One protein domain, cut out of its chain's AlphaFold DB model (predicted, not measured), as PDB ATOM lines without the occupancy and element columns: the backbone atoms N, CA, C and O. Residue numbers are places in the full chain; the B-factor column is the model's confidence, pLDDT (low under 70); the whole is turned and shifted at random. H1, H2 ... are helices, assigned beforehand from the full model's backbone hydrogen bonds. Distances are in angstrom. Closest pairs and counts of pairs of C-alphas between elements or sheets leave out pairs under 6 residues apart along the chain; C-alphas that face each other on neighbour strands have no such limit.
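AT A GLANCE: This is residues 2 to 62 of the 642 residues of an uncharacterized protein of Steccherinum ochraceum (UniProt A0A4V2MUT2). One long helix, H1, makes nearly the whole length of this rod-shaped domain; after its last residue, 43, the chain turns back, and a short helix, H2, packs at a steep tilt on residues 32 to 36 of H1 alone. Residues 2 to 28 of H1 stick out as a long bare arm, and residues 41 to 47, at the turn between the two helices, stand free too. The printed part has 61 residues, with two named helices in the order H1, H2 and no named strand; the class is all helix. It is extended, with a radius of gyration of the C-alphas of 18.8 A, and spans 63 by 20 by 13 A.

IN THESE COORDINATES: H1 holds residues 2 to 43 and measures 61.1 A from first to last C-alpha. It begins at C-alpha 2 at (16.612, 24.983, 29.116) and ends at C-alpha 43 at (36.524, -32.828, 29.664). H2 holds residues 50 to 62, 18.3 A from first to last C-alpha, and ends at C-alpha 62 at (43.772, -7.818, 31.255).

HOW THE PARTS SIT: H1 touches H2 with residues 32 to 36 alone. The closest C-alphas of the two helices, those of Ala 32 and Glu 54, are 7.5 A apart. Their lines stand at a steep tilt of 54 degrees, and they run opposite ways. In H1 and H2 every pair of backbone O i and N i+4 is within hydrogen-bond range.

THE WHOLE: The two C-alphas farthest apart are those of Asp 2 and Asn 44, at 62.7 A. The printed part has no cut. The link from H1 to H2, 6 residues, is short but not tight. The mean pLDDT of the printed part is 88.9; it is 95 in H1 and 73 in H2. Residue 53 and residues 61 to 62 are under 70.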
ATOM      1  N   ASP A   2      16.029  26.034  29.973       90.00
ATOM      2  CA  ASP A   2      16.612  24.983  29.116       90.00
ATOM      3  C   ASP A   2      17.870  24.307  29.699       90.00
ATOM      4  O   ASP A   2      18.065  23.107  29.522       90.00
ATOM      5  N   SER A   3      18.677  25.033  30.484       90.88
ATOM      6  CA  SER A   3      19.843  24.473  31.185       90.88
ATOM      7  C   SER A   3      19.491  23.357  32.177       90.88
ATOM      8  O   SER A   3      20.230  22.383  32.274       90.88
ATOM      9  N   ALA A   4      18.357  23.455  32.878       94.12
ATOM     10  CA  ALA A   4      17.928  22.434  33.837       94.12
ATOM     11  C   ALA A   4      17.493  21.140  33.127       94.12
ATOM     12  O   ALA A   4      17.808  20.043  33.576       94.12
ATOM     13  N   VAL A   5      16.837  21.268  31.967       96.06
ATOM     14  CA  VAL A   5      16.435  20.120  31.136       96.06
ATOM     15  C   VAL A   5      17.667  19.376  30.604       96.06
ATOM     16  O   VAL A   5      17.697  18.145  30.619       96.06
ATOM     17  N   ALA A   6      18.710  20.109  30.201       95.94
ATOM     18  CA  ALA A   6      19.973  19.526  29.747       95.94
ATOM     19  C   ALA A   6      20.733  18.779  30.865       95.94
ATOM     20  O   ALA A   6      21.345  17.738  30.612       95.94
ATOM     21  N   GLU A   7      20.686  19.271  32.109       96.12
ATOM     22  CA  GLU A   7      21.278  18.574  33.260       96.12
ATOM     23  C   GLU A   7      20.536  17.273  33.597       96.12
ATOM     24  O   GLU A   7      21.184  16.237  33.778       96.12
ATOM     25  N   ASP A   8      19.200  17.287  33.597       96.81
ATOM     26  CA  ASP A   8      18.372  16.091  33.810       96.81
ATOM     27  C   ASP A   8      18.605  15.024  32.727       96.81
ATOM     28  O   ASP A   8      18.743  13.832  33.029       96.81
ATOM     29  N   GLU A   9      18.696  15.426  31.455       96.50
ATOM     30  CA  GLU A   9      19.005  14.503  30.359       96.50
ATOM     31  C   GLU A   9      20.408  13.895  30.513       96.50
ATOM     32  O   GLU A   9      20.579  12.677  30.377       96.50
ATOM     33  N   ARG A  10      21.405  14.704  30.900       97.50
ATOM     34  CA  ARG A  10      22.766  14.231  31.186       97.50
ATOM     35  C   ARG A  10      22.793  13.226  32.341       97.50
ATOM     36  O   ARG A  10      23.476  12.205  32.232       97.50
ATOM     37  N   GLN A  11      22.047  13.457  33.422       97.56
ATOM     38  CA  GLN A  11      21.951  12.506  34.537       97.56
ATOM     39  C   GLN A  11      21.300  11.182  34.106       97.56
ATOM     40  O   GLN A  11      21.831  10.106  34.402       97.56
ATOM     41  N   ARG A  12      20.210  11.236  33.327       97.56
ATOM     42  CA  ARG A  12      19.566  10.042  32.747       97.56
ATOM     43  C   ARG A  12      20.506   9.274  31.814       97.56
ATOM     44  O   ARG A  12      20.523   8.043  31.843       97.56
ATOM     45  N   ALA A  13      21.320   9.971  31.019       97.69
ATOM     46  CA  ALA A  13      22.325   9.350  30.159       97.69
ATOM     47  C   ALA A  13      23.412   8.617  30.969       97.69
ATOM     48  O   ALA A  13      23.764   7.485  30.627       97.69
ATOM     49  N   ILE A  14      23.887   9.208  32.074       97.81
ATOM     50  CA  ILE A  14      24.864   8.586  32.985       97.81
ATOM     51  C   ILE A  14      24.276   7.327  33.641       97.81
ATOM     52  O   ILE A  14      24.892   6.264  33.563       97.81
ATOM     53  N   GLN A  15      23.060   7.395  34.198       97.88
ATOM     54  CA  GLN A  15      22.385   6.220  34.774       97.88
ATOM     55  C   GLN A  15      22.201   5.100  33.737       97.88
ATOM     56  O   GLN A  15      22.500   3.935  34.004       97.88
ATOM     57  N   LYS A  16      21.781   5.448  32.512       98.19
ATOM     58  CA  LYS A  16      21.631   4.501  31.396       98.19
ATOM     59  C   LYS A  16      22.963   3.870  30.980       98.19
ATOM     60  O   LYS A  16      22.977   2.707  30.573       98.19
ATOM     61  N   PHE A  17      24.075   4.601  31.078       98.25
ATOM     62  CA  PHE A  17      25.414   4.062  30.839       98.25
ATOM     63  C   PHE A  17      25.847   3.098  31.951       98.25
ATOM     64  O   PHE A  17      26.270   1.985  31.642       98.25
ATOM     65  N   MET A  18      25.667   3.466  33.226       98.06
ATOM     66  CA  MET A  18      25.981   2.599  34.371       98.06
ATOM     67  C   MET A  18      25.181   1.289  34.327       98.06
ATOM     68  O   MET A  18      25.777   0.213  34.327       98.06
ATOM     69  N   ALA A  19      23.860   1.359  34.138       98.00
ATOM     70  CA  ALA A  19      23.006   0.174  34.015       98.00
ATOM     71  C   ALA A  19      23.408  -0.733  32.830       98.00
ATOM     72  O   ALA A  19      23.395  -1.961  32.932       98.00
ATOM     73  N   ARG A  20      23.823  -0.148  31.692       97.00
ATOM     74  CA  ARG A  20      24.359  -0.910  30.548       97.00
ATOM     75  C   ARG A  20      25.713  -1.553  30.852       97.00
ATOM     76  O   ARG A  20      25.955  -2.672  30.392       97.00
ATOM     77  N   ALA A  21      26.585  -0.889  31.609       97.69
ATOM     78  CA  ALA A  21      27.872  -1.438  32.027       97.69
ATOM     79  C   ALA A  21      27.692  -2.627  32.991       97.69
ATOM     80  O   ALA A  21      28.313  -3.674  32.796       97.69
ATOM     81  N   GLU A  22      26.780  -2.518  33.959       96.62
ATOM     82  CA  GLU A  22      26.425  -3.601  34.883       96.62
ATOM     83  C   GLU A  22      25.825  -4.811  34.157       96.62
ATOM     84  O   GLU A  22      26.302  -5.935  34.327       96.62
ATOM     85  N   LEU A  23      24.852  -4.589  33.265       97.62
ATOM     86  CA  LEU A  23      24.274  -5.654  32.442       97.62
ATOM     87  C   LEU A  23      25.333  -6.337  31.559       97.62
ATOM     88  O   LEU A  23      25.316  -7.560  31.388       97.62
ATOM     89  N   SER A  24      26.294  -5.571  31.034       96.88
ATOM     90  CA  SER A  24      27.419  -6.105  30.256       96.88
ATOM     91  C   SER A  24      28.356  -6.960  31.119       96.88
ATOM     92  O   SER A  24      28.757  -8.045  30.692       96.88
ATOM     93  N   LYS A  25      28.654  -6.527  32.354       94.94
ATOM     94  CA  LYS A  25      29.441  -7.288  33.340       94.94
ATOM     95  C   LYS A  25      28.758  -8.616  33.686       94.94
ATOM     96  O   LYS A  25      29.391  -9.667  33.585       94.94
ATOM     97  N   LEU A  26      27.459  -8.586  33.994       97.06
ATOM     98  CA  LEU A  26      26.649  -9.779  34.270       97.06
ATOM     99  C   LEU A  26      26.614 -10.740  33.072       97.06
ATOM    100  O   LEU A  26      26.851 -11.937  33.232       97.06
ATOM    101  N   THR A  27      26.397 -10.221  31.861       97.12
ATOM    102  CA  THR A  27      26.366 -11.024  30.626       97.12
ATOM    103  C   THR A  27      27.711 -11.708  30.363       97.12
ATOM    104  O   THR A  27      27.750 -12.879  29.973       97.12
ATOM    105  N   ARG A  28      28.829 -11.011  30.611       94.50
ATOM    106  CA  ARG A  28      30.185 -11.563  30.462       94.50
ATOM    107  C   ARG A  28      30.462 -12.665  31.489       94.50
ATOM    108  O   ARG A  28      30.925 -13.735  31.100       94.50
ATOM    109  N   GLY A  29      30.112 -12.434  32.756       95.06
ATOM    110  CA  GLY A  29      30.246 -13.422  33.833       95.06
ATOM    111  C   GLY A  29      29.396 -14.674  33.597       95.06
ATOM    112  O   GLY A  29      29.895 -15.794  33.705       95.06
ATOM    113  N   LEU A  30      28.135 -14.510  33.178       97.12
ATOM    114  CA  LEU A  30      27.261 -15.631  32.817       97.12
ATOM    115  C   LEU A  30      27.848 -16.450  31.659       97.12
ATOM    116  O   LEU A  30      27.903 -17.677  31.742       97.12
ATOM    117  N   ARG A  31      28.335 -15.786  30.599       95.75
ATOM    118  CA  ARG A  31      28.974 -16.460  29.460       95.75
ATOM    119  C   ARG A  31      30.202 -17.261  29.898       95.75
ATOM    120  O   ARG A  31      30.310 -18.421  29.512       95.75
ATOM    121  N   ALA A  32      31.073 -16.694  30.736       92.69
ATOM    122  CA  ALA A  32      32.242 -17.399  31.271       92.69
ATOM    123  C   ALA A  32      31.844 -18.648  32.080       92.69
ATOM    124  O   ALA A  32      32.361 -19.738  31.832       92.69
ATOM    125  N   ARG A  33      30.855 -18.530  32.978       93.12
ATOM    126  CA  ARG A  33      30.351 -19.653  33.791       93.12
ATOM    127  C   ARG A  33      29.711 -20.760  32.947       93.12
ATOM    128  O   ARG A  33      29.927 -21.937  33.232       93.12
ATOM    129  N   LEU A  34      28.971 -20.413  31.892       95.12
ATOM    130  CA  LEU A  34      28.388 -21.386  30.959       95.12
ATOM    131  C   LEU A  34      29.459 -22.078  30.101       95.12
ATOM    132  O   LEU A  34      29.418 -23.301  29.950       95.12
ATOM    133  N   SER A  35      30.450 -21.335  29.596       93.75
ATOM    134  CA  SER A  35      31.616 -21.908  28.912       93.75
ATOM    135  C   SER A  35      32.381 -22.875  29.818       93.75
ATOM    136  O   SER A  35      32.724 -23.970  29.381       93.75
ATOM    137  N   TYR A  36      32.576 -22.525  31.091       85.62
ATOM    138  CA  TYR A  36      33.203 -23.396  32.083       85.62
ATOM    139  C   TYR A  36      32.382 -24.660  32.374       85.62
ATOM    140  O   TYR A  36      32.934 -25.758  32.346       85.62
ATOM    141  N   ALA A  37      31.069 -24.544  32.592       91.44
ATOM    142  CA  ALA A  37      30.200 -25.704  32.798       91.44
ATOM    143  C   ALA A  37      30.245 -26.669  31.597       91.44
ATOM    144  O   ALA A  37      30.383 -27.880  31.778       91.44
ATOM    145  N   SER A  38      30.219 -26.128  30.374       92.81
ATOM    146  CA  SER A  38      30.388 -26.893  29.131       92.81
ATOM    147  C   SER A  38      31.777 -27.543  29.032       92.81
ATOM    148  O   SER A  38      31.898 -28.715  28.667       92.81
ATOM    149  N   TYR A  39      32.835 -26.832  29.436       93.31
ATOM    150  CA  TYR A  39      34.201 -27.355  29.477       93.31
ATOM    151  C   TYR A  39      34.349 -28.511  30.483       93.31
ATOM    152  O   TYR A  39      34.843 -29.574  30.107       93.31
ATOM    153  N   LYS A  40      33.834 -28.384  31.720       92.56
ATOM    154  CA  LYS A  40      33.820 -29.495  32.694       92.56
ATOM    155  C   LYS A  40      33.050 -30.705  32.169       92.56
ATOM    156  O   LYS A  40      33.546 -31.823  32.284       92.56
ATOM    157  N   ALA A  41      31.866 -30.483  31.593       89.00
ATOM    158  CA  ALA A  41      31.006 -31.547  31.079       89.00
ATOM    159  C   ALA A  41      31.652 -32.319  29.915       89.00
ATOM    160  O   ALA A  41      31.471 -33.527  29.803       89.00
ATOM    161  N   THR A  42      32.430 -31.639  29.069       93.19
ATOM    162  CA  THR A  42      33.125 -32.259  27.929       93.19
ATOM    163  C   THR A  42      34.458 -32.909  28.307       93.19
ATOM    164  O   THR A  42      34.820 -33.926  27.720       93.19
ATOM    165  N   HIS A  43      35.176 -32.371  29.298       90.50
ATOM    166  CA  HIS A  43      36.524 -32.828  29.664       90.50
ATOM    167  C   HIS A  43      36.565 -33.715  30.922       90.50
ATOM    168  O   HIS A  43      37.638 -34.177  31.301       90.50
ATOM    169  N   ASN A  44      35.420 -33.967  31.573       89.00
ATOM    170  CA  ASN A  44      35.307 -34.719  32.835       89.00
ATOM    171  C   ASN A  44      36.268 -34.220  33.934       89.00
ATOM    172  O   ASN A  44      36.767 -34.993  34.752       89.00
ATOM    173  N   LEU A  45      36.541 -32.914  33.958       85.94
ATOM    174  CA  LEU A  45      37.441 -32.302  34.932       85.94
ATOM    175  C   LEU A  45      36.744 -32.208  36.287       85.94
ATOM    176  O   LEU A  45      35.996 -31.273  36.545       85.94
ATOM    177  N   ILE A  46      36.992 -33.173  37.167       83.81
ATOM    178  CA  ILE A  46      36.370 -33.209  38.498       83.81
ATOM    179  C   ILE A  46      36.919 -32.076  39.396       83.81
ATOM    180  O   ILE A  46      36.182 -31.548  40.227       83.81
ATOM    181  N   HIS A  47      38.171 -31.638  39.190       72.19
ATOM    182  CA  HIS A  47      38.954 -30.951  40.232       72.19
ATOM    183  C   HIS A  47      39.262 -29.455  40.032       72.19
ATOM    184  O   HIS A  47      39.588 -28.799  41.016       72.19
ATOM    185  N   THR A  48      39.148 -28.878  38.829       72.31
ATOM    186  CA  THR A  48      39.272 -27.412  38.681       72.31
ATOM    187  C   THR A  48      38.094 -26.711  39.359       72.31
ATOM    188  O   THR A  48      36.956 -27.190  39.285       72.31
ATOM    189  N   THR A  49      38.351 -25.598  40.047       78.81
ATOM    190  CA  THR A  49      37.319 -24.774  40.698       78.81
ATOM    191  C   THR A  49      36.898 -23.618  39.786       78.81
ATOM    192  O   THR A  49      37.514 -23.368  38.752       78.81
ATOM    193  N   LEU A  50      35.793 -22.942  40.121       70.00
ATOM    194  CA  LEU A  50      35.273 -21.841  39.301       70.00
ATOM    195  C   LEU A  50      36.181 -20.599  39.371       70.00
ATOM    196  O   LEU A  50      36.442 -20.002  38.331       70.00
ATOM    197  N   ASN A  51      36.716 -20.276  40.557       78.38
ATOM    198  CA  ASN A  51      37.649 -19.159  40.759       78.38
ATOM    199  C   ASN A  51      38.891 -19.257  39.870       78.38
ATOM    200  O   ASN A  51      39.268 -18.268  39.261       78.38
ATOM    201  N   ASP A  52      39.496 -20.441  39.761       72.12
ATOM    202  CA  ASP A  52      40.759 -20.658  39.036       72.12
ATOM    203  C   ASP A  52      40.639 -20.267  37.543       72.12
ATOM    204  O   ASP A  52      41.556 -19.722  36.928       72.12
ATOM    205  N   LEU A  53      39.446 -20.467  36.967       67.88
ATOM    206  CA  LEU A  53      39.111 -20.090  35.590       67.88
ATOM    207  C   LEU A  53      38.512 -18.684  35.456       67.88
ATOM    208  O   LEU A  53      38.623 -18.089  34.381       67.88
ATOM    209  N   GLU A  54      37.915 -18.127  36.512       71.25
ATOM    210  CA  GLU A  54      37.563 -16.703  36.569       71.25
ATOM    211  C   GLU A  54      38.844 -15.855  36.601       71.25
ATOM    212  O   GLU A  54      39.001 -14.993  35.741       71.25
ATOM    213  N   GLU A  55      39.830 -16.216  37.431       78.50
ATOM    214  CA  GLU A  55      41.189 -15.664  37.394       78.50
ATOM    215  C   GLU A  55      41.847 -15.848  36.022       78.50
ATOM    216  O   GLU A  55      42.435 -14.908  35.491       78.50
ATOM    217  N   GLN A  56      41.756 -17.033  35.407       73.12
ATOM    218  CA  GLN A  56      42.339 -17.249  34.078       73.12
ATOM    219  C   GLN A  56      41.665 -16.376  33.003       73.12
ATOM    220  O   GLN A  56      42.349 -15.854  32.122       73.12
ATOM    221  N   THR A  57      40.349 -16.163  33.096       72.62
ATOM    222  CA  THR A  57      39.583 -15.289  32.192       72.62
ATOM    223  C   THR A  57      39.904 -13.814  32.437       72.62
ATOM    224  O   THR A  57      40.081 -13.059  31.485       72.62
ATOM    225  N   GLU A  58      40.033 -13.387  33.692       74.81
ATOM    226  CA  GLU A  58      40.388 -12.016  34.070       74.81
ATOM    227  C   GLU A  58      41.832 -11.676  33.671       74.81
ATOM    228  O   GLU A  58      42.080 -10.620  33.083       74.81
ATOM    229  N   ARG A  59      42.770 -12.618  33.844       78.75
ATOM    230  CA  ARG A  59      44.131 -12.550  33.284       78.75
ATOM    231  C   ARG A  59      44.109 -12.467  31.757       78.75
ATOM    232  O   ARG A  59      44.878 -11.708  31.179       78.75
ATOM    233  N   GLN A  60      43.215 -13.194  31.085       72.62
ATOM    234  CA  GLN A  60      43.091 -13.131  29.626       72.62
ATOM    235  C   GLN A  60      42.478 -11.802  29.143       72.62
ATOM    236  O   GLN A  60      42.888 -11.288  28.108       72.62
ATOM    237  N   VAL A  61      41.548 -11.206  29.898       66.19
ATOM    238  CA  VAL A  61      40.964  -9.884  29.601       66.19
ATOM    239  C   VAL A  61      41.957  -8.750  29.860       66.19
ATOM    240  O   VAL A  61      42.038  -7.832  29.048       66.19
ATOM    241  N   THR A  62      42.730  -8.814  30.944       67.50
ATOM    242  CA  THR A  62      43.772  -7.818  31.255       67.50
ATOM    243  C   THR A  62      44.972  -7.924  30.312       67.50
ATOM    244  O   THR A  62      45.486  -6.895  29.884       67.50
TER     245      THR A  62